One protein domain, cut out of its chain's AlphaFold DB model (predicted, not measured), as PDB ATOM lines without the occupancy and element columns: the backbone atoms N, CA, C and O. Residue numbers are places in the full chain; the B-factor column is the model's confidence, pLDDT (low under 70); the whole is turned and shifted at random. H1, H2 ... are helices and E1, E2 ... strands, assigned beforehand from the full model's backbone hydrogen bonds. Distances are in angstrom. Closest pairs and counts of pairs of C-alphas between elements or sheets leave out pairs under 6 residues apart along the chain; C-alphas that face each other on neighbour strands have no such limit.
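AT A GLANCE: This is residues 229 to 292 of the 546 residues of an uncharacterized protein of Piloderma croceum (strain F 1598) (UniProt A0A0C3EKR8). A two-stranded hairpin, E1 and E2, lies over the first half of one long helix, H2, and a short helix, H1, sits at the corner where the chain turns back from the hairpin into H2. The other end of H2 sticks out past the hairpin as an arm: residues 284 to 292, of which 284 to 291 belong to H2, stand free. The printed part has 64 residues, with two named strands and two named helices in the order E1, E2, H1, H2; the sheet has the order E1 - E2 and is antiparallel, and the class is mixed, helices and strands. The whole is loose, with a radius of gyration of the C-alphas of 14.3 A, and its outline is a rod spanning 47 by 21 by 20 A.

IN THESE COORDINATES: The printed part begins at Ile 229. Strand E1 is residues 232 to 236, 13.4 A from first to last C-alpha, and begins with C-alpha 232 at (25.500, -22.224, -2.505). Strand E2 is residues 247 to 251, 13.0 A long. Helix H1 is residues 258 to 263, 8.4 A long, with C-alpha 258 at (21.280, -18.924, -8.435). Helix H2 is residues 267 to 291, 36.0 A long, and ends with C-alpha 291 at (48.845, -49.708, -10.512).

HOW THE PARTS SIT: E1 and E2 are antiparallel neighbours and form a hairpin, with 170 degrees between their directions. N 233 and O 250 are 2.8 A apart and N 250 and O 233 are 2.9 A apart, both within hydrogen-bond range. The closest C-alphas of E2 and H2 are those of Val 247 and Gln 271, 6.0 A apart. The closest C-alphas of E1 and H2 are those of Ala 236 and Ala 275, 7.5 A apart. Residues 267 to 278 of H2 make the pairs of C-alphas within 10 A of the strands, 17 with E2 and 10 with E1. The closest C-alphas of E2 and H1 are those of Glu 251 and Phe 258, 7.7 A apart. H1 and H2 are close but not clearly touching, with the C-alphas of Ser 260 and Pro 267 closest at 6.6 A. They run the same way at a steep tilt of 68 degrees, only just short of about perpendicular. In H1 and H2 every O i to N i+4 pair is within hydrogen-bond range.

THE WHOLE: The two C-alphas farthest apart are those of Asn 254 and Asp 292, at 47.5 A. Without the stretch that stands free, the body has 55 residues and spans 34 by 18 by 15 A. The printed part has no cut. The link from H1 to H2 is tight, those from E1 to E2 and from E2 to H1 are short, and no link is long. The mean pLDDT of the printed part is 73.4; it is under 70 at residues 229 to 231, residues 237 to 247, of which 247 belongs to E2, and residues 286, 290 and 292.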
ATOM      1  N   ILE A 229      26.115 -12.464   1.406       69.19
ATOM      2  CA  ILE A 229      26.644 -13.343   0.372       69.19
ATOM      3  C   ILE A 229      25.569 -14.373   0.053       69.19
ATOM      4  O   ILE A 229      25.305 -15.303   0.820       69.19
ATOM      5  N   ASN A 230      24.999 -14.224  -1.137       68.81
ATOM      6  CA  ASN A 230      24.240 -15.272  -1.799       68.81
ATOM      7  C   ASN A 230      25.219 -16.374  -2.205       68.81
ATOM      8  O   ASN A 230      25.972 -16.224  -3.169       68.81
ATOM      9  N   THR A 231      25.252 -17.450  -1.424       68.88
ATOM     10  CA  THR A 231      26.128 -18.599  -1.659       68.88
ATOM     11  C   THR A 231      25.310 -19.862  -1.884       68.88
ATOM     12  O   THR A 231      24.147 -19.955  -1.476       68.88
ATOM     13  N   PHE A 232      25.948 -20.844  -2.507       74.06
ATOM     14  CA  PHE A 232      25.500 -22.224  -2.505       74.06
ATOM     15  C   PHE A 232      26.647 -23.109  -2.009       74.06
ATOM     16  O   PHE A 232      27.824 -22.777  -2.174       74.06
ATOM     17  N   VAL A 233      26.314 -24.211  -1.353       73.75
ATOM     18  CA  VAL A 233      27.257 -25.198  -0.833       73.75
ATOM     19  C   VAL A 233      26.901 -26.542  -1.447       73.75
ATOM     20  O   VAL A 233      25.757 -26.984  -1.378       73.75
ATOM     21  N   MET A 234      27.895 -27.198  -2.039       75.38
ATOM     22  CA  MET A 234      27.793 -28.585  -2.485       75.38
ATOM     23  C   MET A 234      28.717 -29.432  -1.630       75.38
ATOM     24  O   MET A 234      29.931 -29.219  -1.618       75.38
ATOM     25  N   THR A 235      28.151 -30.390  -0.909       74.06
ATOM     26  CA  THR A 235      28.929 -31.391  -0.177       74.06
ATOM     27  C   THR A 235      28.819 -32.714  -0.901       74.06
ATOM     28  O   THR A 235      27.768 -33.004  -1.463       74.06
ATOM     29  N   ALA A 236      29.894 -33.511  -0.905       72.88
ATOM     30  CA  ALA A 236      29.818 -34.881  -1.384       72.88
ATOM     31  C   ALA A 236      30.339 -35.916  -0.392       72.88
ATOM     32  O   ALA A 236      31.360 -35.709   0.267       72.88
ATOM     33  N   GLY A 237      29.632 -37.046  -0.317       68.31
ATOM     34  CA  GLY A 237      30.053 -38.235   0.419       68.31
ATOM     35  C   GLY A 237      31.341 -38.834  -0.154       68.31
ATOM     36  O   GLY A 237      31.735 -38.580  -1.292       68.31
ATOM     37  N   ASN A 238      32.031 -39.652   0.638       60.06
ATOM     38  CA  ASN A 238      33.326 -40.213   0.236       60.06
ATOM     39  C   ASN A 238      33.177 -41.616  -0.384       60.06
ATOM     40  O   ASN A 238      34.093 -42.091  -1.067       60.06
ATOM     41  N   ILE A 239      32.044 -42.297  -0.161       61.66
ATOM     42  CA  ILE A 239      31.837 -43.684  -0.583       61.66
ATOM     43  C   ILE A 239      30.700 -43.772  -1.595       61.66
ATOM     44  O   ILE A 239      29.534 -43.913  -1.242       61.66
ATOM     45  N   VAL A 240      31.082 -43.781  -2.875       53.88
ATOM     46  CA  VAL A 240      30.162 -43.600  -4.009       53.88
ATOM     47  C   VAL A 240      28.998 -44.613  -4.109       53.88
ATOM     48  O   VAL A 240      28.028 -44.368  -4.812       53.88
ATOM     49  N   LEU A 241      29.076 -45.750  -3.411       48.81
ATOM     50  CA  LEU A 241      28.080 -46.828  -3.495       48.81
ATOM     51  C   LEU A 241      27.323 -47.104  -2.188       48.81
ATOM     52  O   LEU A 241      26.339 -47.827  -2.230       48.81
ATOM     53  N   SER A 242      27.765 -46.576  -1.041       52.22
ATOM     54  CA  SER A 242      27.082 -46.780   0.252       52.22
ATOM     55  C   SER A 242      26.432 -45.507   0.782       52.22
ATOM     56  O   SER A 242      25.467 -45.574   1.536       52.22
ATOM     57  N   ASP A 243      26.941 -44.346   0.377       55.38
ATOM     58  CA  ASP A 243      26.426 -43.043   0.777       55.38
ATOM     59  C   ASP A 243      25.359 -42.590  -0.239       55.38
ATOM     60  O   ASP A 243      25.548 -41.582  -0.901       55.38
ATOM     61  N   HIS A 244      24.257 -43.330  -0.427       40.06
ATOM     62  CA  HIS A 244      23.256 -43.094  -1.493       40.06
ATOM     63  C   HIS A 244      22.662 -41.656  -1.595       40.06
ATOM     64  O   HIS A 244      21.941 -41.375  -2.545       40.06
ATOM     65  N   GLY A 245      23.006 -40.727  -0.692       53.62
ATOM     66  CA  GLY A 245      22.789 -39.274  -0.797       53.62
ATOM     67  C   GLY A 245      24.084 -38.479  -1.036       53.62
ATOM     68  O   GLY A 245      24.361 -37.514  -0.333       53.62
ATOM     69  N   LEU A 246      24.923 -38.920  -1.976       59.75
ATOM     70  CA  LEU A 246      26.322 -38.493  -2.103       59.75
ATOM     71  C   LEU A 246      26.571 -37.052  -2.459       59.75
ATOM     72  O   LEU A 246      27.731 -36.674  -2.439       59.75
ATOM     73  N   VAL A 247      25.566 -36.287  -2.837       66.06
ATOM     74  CA  VAL A 247      25.743 -34.870  -3.099       66.06
ATOM     75  C   VAL A 247      24.571 -34.165  -2.462       66.06
ATOM     76  O   VAL A 247      23.446 -34.387  -2.893       66.06
ATOM     77  N   SER A 248      24.816 -33.340  -1.452       73.69
ATOM     78  CA  SER A 248      23.794 -32.424  -0.955       73.69
ATOM     79  C   SER A 248      24.069 -31.059  -1.544       73.69
ATOM     80  O   SER A 248      25.180 -30.531  -1.448       73.69
ATOM     81  N   PHE A 249      23.046 -30.516  -2.186       78.81
ATOM     82  CA  PHE A 249      23.055 -29.177  -2.736       78.81
ATOM     83  C   PHE A 249      22.276 -28.265  -1.794       78.81
ATOM     84  O   PHE A 249      21.140 -28.566  -1.432       78.81
ATOM     85  N   TYR A 250      22.899 -27.169  -1.380       77.81
ATOM     86  CA  TYR A 250      22.269 -26.167  -0.540       77.81
ATOM     87  C   TYR A 250      22.436 -24.787  -1.164       77.81
ATOM     88  O   TYR A 250      23.559 -24.335  -1.354       77.81
ATOM     89  N   GLU A 251      21.333 -24.098  -1.430       81.62
ATOM     90  CA  GLU A 251      21.320 -22.674  -1.755       81.62
ATOM     91  C   GLU A 251      20.843 -21.887  -0.542       81.62
ATOM     92  O   GLU A 251      19.875 -22.255   0.126       81.62
ATOM     93  N   THR A 252      21.515 -20.773  -0.265       79.88
ATOM     94  CA  THR A 252      21.002 -19.814   0.716       79.88
ATOM     95  C   THR A 252      19.635 -19.279   0.268       79.88
ATOM     96  O   THR A 252      19.392 -19.185  -0.936       79.88
ATOM     97  N   PRO A 253      18.732 -18.885   1.188       78.12
ATOM     98  CA  PRO A 253      17.365 -18.488   0.827       78.12
ATOM     99  C   PRO A 253      17.286 -17.326  -0.175       78.12
ATOM    100  O   PRO A 253      16.360 -17.247  -0.971       78.12
ATOM    101  N   ASN A 254      18.280 -16.434  -0.167       78.56
ATOM    102  CA  ASN A 254      18.368 -15.302  -1.095       78.56
ATOM    103  C   ASN A 254      19.067 -15.662  -2.425       78.56
ATOM    104  O   ASN A 254      19.187 -14.819  -3.316       78.56
ATOM    105  N   ALA A 255      19.555 -16.897  -2.547       79.75
ATOM    106  CA  ALA A 255      20.245 -17.451  -3.705       79.75
ATOM    107  C   ALA A 255      19.458 -18.593  -4.362       79.75
ATOM    108  O   ALA A 255      20.041 -19.333  -5.147       79.75
ATOM    109  N   THR A 256      18.173 -18.763  -4.048       83.94
ATOM    110  CA  THR A 256      17.346 -19.791  -4.687       83.94
ATOM    111  C   THR A 256      17.319 -19.586  -6.200       83.94
ATOM    112  O   THR A 256      17.011 -18.493  -6.672       83.94
ATOM    113  N   GLY A 257      17.672 -20.630  -6.949       82.69
ATOM    114  CA  GLY A 257      17.795 -20.596  -8.404       82.69
ATOM    115  C   GLY A 257      19.098 -19.974  -8.907       82.69
ATOM    116  O   GLY A 257      19.289 -19.879 -10.114       82.69
ATOM    117  N   PHE A 258      20.029 -19.573  -8.032       79.62
ATOM    118  CA  PHE A 258      21.280 -18.924  -8.435       79.62
ATOM    119  C   PHE A 258      22.088 -19.781  -9.406       79.62
ATOM    120  O   PHE A 258      22.629 -19.257 -10.388       79.62
ATOM    121  N   LEU A 259      22.197 -21.084  -9.134       77.12
ATOM    122  CA  LEU A 259      22.949 -21.978 -10.001       77.12
ATOM    123  C   LEU A 259      22.298 -22.068 -11.381       77.12
ATOM    124  O   LEU A 259      22.984 -21.890 -12.390       77.12
ATOM    125  N   SER A 260      20.985 -22.266 -11.422       83.94
ATOM    126  CA  SER A 260      20.212 -22.388 -12.658       83.94
ATOM    127  C   SER A 260      20.214 -21.098 -13.465       83.94
ATOM    128  O   SER A 260      20.535 -21.125 -14.649       83.94
ATOM    129  N   ASP A 261      20.036 -19.949 -12.820       80.94
ATOM    130  CA  ASP A 261      20.068 -18.633 -13.460       80.94
ATOM    131  C   ASP A 261      21.426 -18.299 -14.094       80.94
ATOM    132  O   ASP A 261      21.501 -17.553 -15.074       80.94
ATOM    133  N   LYS A 262      22.531 -18.780 -13.509       77.31
ATOM    134  CA  LYS A 262      23.891 -18.437 -13.965       77.31
ATOM    135  C   LYS A 262      24.504 -19.444 -14.905       77.31
ATOM    136  O   LYS A 262      25.276 -19.052 -15.779       77.31
ATOM    137  N   THR A 263      24.213 -20.715 -14.694       76.00
ATOM    138  CA  THR A 263      24.811 -21.799 -15.471       76.00
ATOM    139  C   THR A 263      23.853 -22.337 -16.527       76.00
ATOM    140  O   THR A 263      24.314 -22.969 -17.473       76.00
ATOM    141  N   GLY A 264      22.549 -22.066 -16.400       84.56
ATOM    142  CA  GLY A 264      21.504 -22.720 -17.184       84.56
ATOM    143  C   GLY A 264      21.300 -24.188 -16.805       84.56
ATOM    144  O   GLY A 264      20.665 -24.908 -17.566       84.56
ATOM    145  N   ILE A 265      21.879 -24.638 -15.686       81.44
ATOM    146  CA  ILE A 265      21.864 -26.032 -15.236       81.44
ATOM    147  C   ILE A 265      20.921 -26.147 -14.042       81.44
ATOM    148  O   ILE A 265      21.064 -25.437 -13.041       81.44
ATOM    149  N   GLU A 266      19.959 -27.057 -14.132       88.12
ATOM    150  CA  GLU A 266      19.041 -27.331 -13.028       88.12
ATOM    151  C   GLU A 266      19.802 -27.902 -11.815       88.12
ATOM    152  O   GLU A 266      20.794 -28.620 -11.990       88.12
ATOM    153  N   PRO A 267      19.368 -27.657 -10.564       82.19
ATOM    154  CA  PRO A 267      20.112 -28.102  -9.384       82.19
ATOM    155  C   PRO A 267      20.323 -29.622  -9.369       82.19
ATOM    156  O   PRO A 267      21.400 -30.100  -9.017       82.19
ATOM    157  N   ASN A 268      19.330 -30.377  -9.850       83.56
ATOM    158  CA  ASN A 268      19.393 -31.833  -9.987       83.56
ATOM    159  C   ASN A 268      20.447 -32.278 -11.018       83.56
ATOM    160  O   ASN A 268      21.135 -33.279 -10.816       83.56
ATOM    161  N   GLU A 269      20.605 -31.531 -12.114       83.44
ATOM    162  CA  GLU A 269      21.613 -31.806 -13.143       83.44
ATOM    163  C   GLU A 269      23.017 -31.489 -12.633       83.44
ATOM    164  O   GLU A 269      23.943 -32.274 -12.830       83.44
ATOM    165  N   ALA A 270      23.180 -30.379 -11.912       80.25
ATOM    166  CA  ALA A 270      24.449 -30.039 -11.284       80.25
ATOM    167  C   ALA A 270      24.837 -31.047 -10.196       80.25
ATOM    168  O   ALA A 270      25.999 -31.446 -10.104       80.25
ATOM    169  N   GLN A 271      23.864 -31.503  -9.405       81.38
ATOM    170  CA  GLN A 271      24.042 -32.566  -8.423       81.38
ATOM    171  C   GLN A 271      24.488 -33.870  -9.100       81.38
ATOM    172  O   GLN A 271      25.461 -34.483  -8.657       81.38
ATOM    173  N   ALA A 272      23.844 -34.262 -10.204       78.50
ATOM    174  CA  ALA A 272      24.213 -35.443 -10.982       78.50
ATOM    175  C   ALA A 272      25.609 -35.314 -11.618       78.50
ATOM    176  O   ALA A 272      26.421 -36.234 -11.521       78.50
ATOM    177  N   ALA A 273      25.927 -34.160 -12.212       77.69
ATOM    178  CA  ALA A 273      27.228 -33.884 -12.814       77.69
ATOM    179  C   ALA A 273      28.352 -33.904 -11.768       77.69
ATOM    180  O   ALA A 273      29.418 -34.481 -11.997       77.69
ATOM    181  N   PHE A 274      28.109 -33.327 -10.592       80.38
ATOM    182  CA  PHE A 274      29.062 -33.355  -9.490       80.38
ATOM    183  C   PHE A 274      29.234 -34.768  -8.924       80.38
ATOM    184  O   PHE A 274      30.365 -35.198  -8.699       80.38
ATOM    185  N   ALA A 275      28.150 -35.536  -8.779       76.94
ATOM    186  CA  ALA A 275      28.221 -36.940  -8.376       76.94
ATOM    187  C   ALA A 275      29.041 -37.773  -9.377       76.94
ATOM    188  O   ALA A 275      29.915 -38.543  -8.972       76.94
ATOM    189  N   ALA A 276      28.821 -37.572 -10.679       77.00
ATOM    190  CA  ALA A 276      29.583 -38.221 -11.742       77.00
ATOM    191  C   ALA A 276      31.069 -37.829 -11.702       77.00
ATOM    192  O   ALA A 276      31.939 -38.692 -11.827       77.00
ATOM    193  N   HIS A 277      31.375 -36.550 -11.462       78.50
ATOM    194  CA  HIS A 277      32.747 -36.076 -11.289       78.50
ATOM    195  C   HIS A 277      33.439 -36.754 -10.098       78.50
ATOM    196  O   HIS A 277      34.545 -37.278 -10.242       78.50
ATOM    197  N   VAL A 278      32.772 -36.807  -8.941       75.50
ATOM    198  CA  VAL A 278      33.284 -37.482  -7.740       75.50
ATOM    199  C   VAL A 278      33.489 -38.975  -8.002       75.50
ATOM    200  O   VAL A 278      34.536 -39.516  -7.640       75.50
ATOM    201  N   PHE A 279      32.546 -39.646  -8.673       75.38
ATOM    202  CA  PHE A 279      32.693 -41.051  -9.055       75.38
ATOM    203  C   PHE A 279      33.911 -41.273  -9.944       75.38
ATOM    204  O   PHE A 279      34.737 -42.136  -9.643       75.38
ATOM    205  N   ASN A 280      34.053 -40.466 -10.996       76.12
ATOM    206  CA  ASN A 280      35.165 -40.563 -11.928       76.12
ATOM    207  C   ASN A 280      36.505 -40.354 -11.213       76.12
ATOM    208  O   ASN A 280      37.416 -41.167 -11.349       76.12
ATOM    209  N   GLN A 281      36.609 -39.325 -10.367       79.25
ATOM    210  CA  GLN A 281      37.824 -39.076  -9.594       79.25
ATOM    211  C   GLN A 281      38.168 -40.271  -8.694       79.25
ATOM    212  O   GLN A 281      39.304 -40.743  -8.693       79.25
ATOM    213  N   LYS A 282      37.183 -40.831  -7.981       75.19
ATOM    214  CA  LYS A 282      37.388 -42.014  -7.128       75.19
ATOM    215  C   LYS A 282      37.764 -43.266  -7.913       75.19
ATOM    216  O   LYS A 282      38.551 -44.079  -7.417       75.19
ATOM    217  N   ALA A 283      37.207 -43.447  -9.107       71.56
ATOM    218  CA  ALA A 283      37.579 -44.536 -10.001       71.56
ATOM    219  C   ALA A 283      39.044 -44.393 -10.441       71.56
ATOM    220  O   ALA A 283      39.816 -45.343 -10.309       71.56
ATOM    221  N   MET A 284      39.452 -43.190 -10.851       77.81
ATOM    222  CA  MET A 284      40.830 -42.892 -11.249       77.81
ATOM    223  C   MET A 284      41.826 -43.089 -10.101       77.81
ATOM    224  O   MET A 284      42.858 -43.730 -10.302       77.81
ATOM    225  N   ASP A 285      41.497 -42.639  -8.888       73.00
ATOM    226  CA  ASP A 285      42.322 -42.863  -7.694       73.00
ATOM    227  C   ASP A 285      42.478 -44.364  -7.388       73.00
ATOM    228  O   ASP A 285      43.559 -44.832  -7.030       73.00
ATOM    229  N   SER A 286      41.406 -45.146  -7.563       68.06
ATOM    230  CA  SER A 286      41.426 -46.599  -7.338       68.06
ATOM    231  C   SER A 286      42.291 -47.326  -8.373       68.06
ATOM    232  O   SER A 286      43.032 -48.244  -8.022       68.06
ATOM    233  N   ILE A 287      42.232 -46.902  -9.639       70.25
ATOM    234  CA  ILE A 287      43.084 -47.430 -10.713       70.25
ATOM    235  C   ILE A 287      44.549 -47.072 -10.454       70.25
ATOM    236  O   ILE A 287      45.420 -47.926 -10.609       70.25
ATOM    237  N   ALA A 288      44.830 -45.832 -10.044       71.94
ATOM    238  CA  ALA A 288      46.176 -45.401  -9.686       71.94
ATOM    239  C   ALA A 288      46.736 -46.238  -8.526       71.94
ATOM    240  O   ALA A 288      47.842 -46.757  -8.632       71.94
ATOM    241  N   PHE A 289      45.933 -46.470  -7.483       70.88
ATOM    242  CA  PHE A 289      46.307 -47.327  -6.358       70.88
ATOM    243  C   PHE A 289      46.569 -48.783  -6.772       70.88
ATOM    244  O   PHE A 289      47.526 -49.391  -6.308       70.88
ATOM    245  N   ALA A 290      45.752 -49.358  -7.660       69.50
ATOM    246  CA  ALA A 290      45.958 -50.723  -8.153       69.50
ATOM    247  C   ALA A 290      47.206 -50.865  -9.045       69.50
ATOM    248  O   ALA A 290      47.745 -51.963  -9.181       69.50
ATOM    249  N   ARG A 291      47.646 -49.764  -9.668       73.25
ATOM    250  CA  ARG A 291      48.845 -49.708 -10.512       73.25
ATOM    251  C   ARG A 291      50.127 -49.473  -9.727       73.25
ATOM    252  O   ARG A 291      51.190 -49.738 -10.284       73.25
ATOM    253  N   ASP A 292      50.047 -49.009  -8.480       69.69
ATOM    254  CA  ASP A 292      51.228 -48.915  -7.628       69.69
ATOM    255  C   ASP A 292      51.741 -50.339  -7.348       69.69
ATOM    256  O   ASP A 292      51.034 -51.151  -6.735       69.69
TER     257      ASP A 292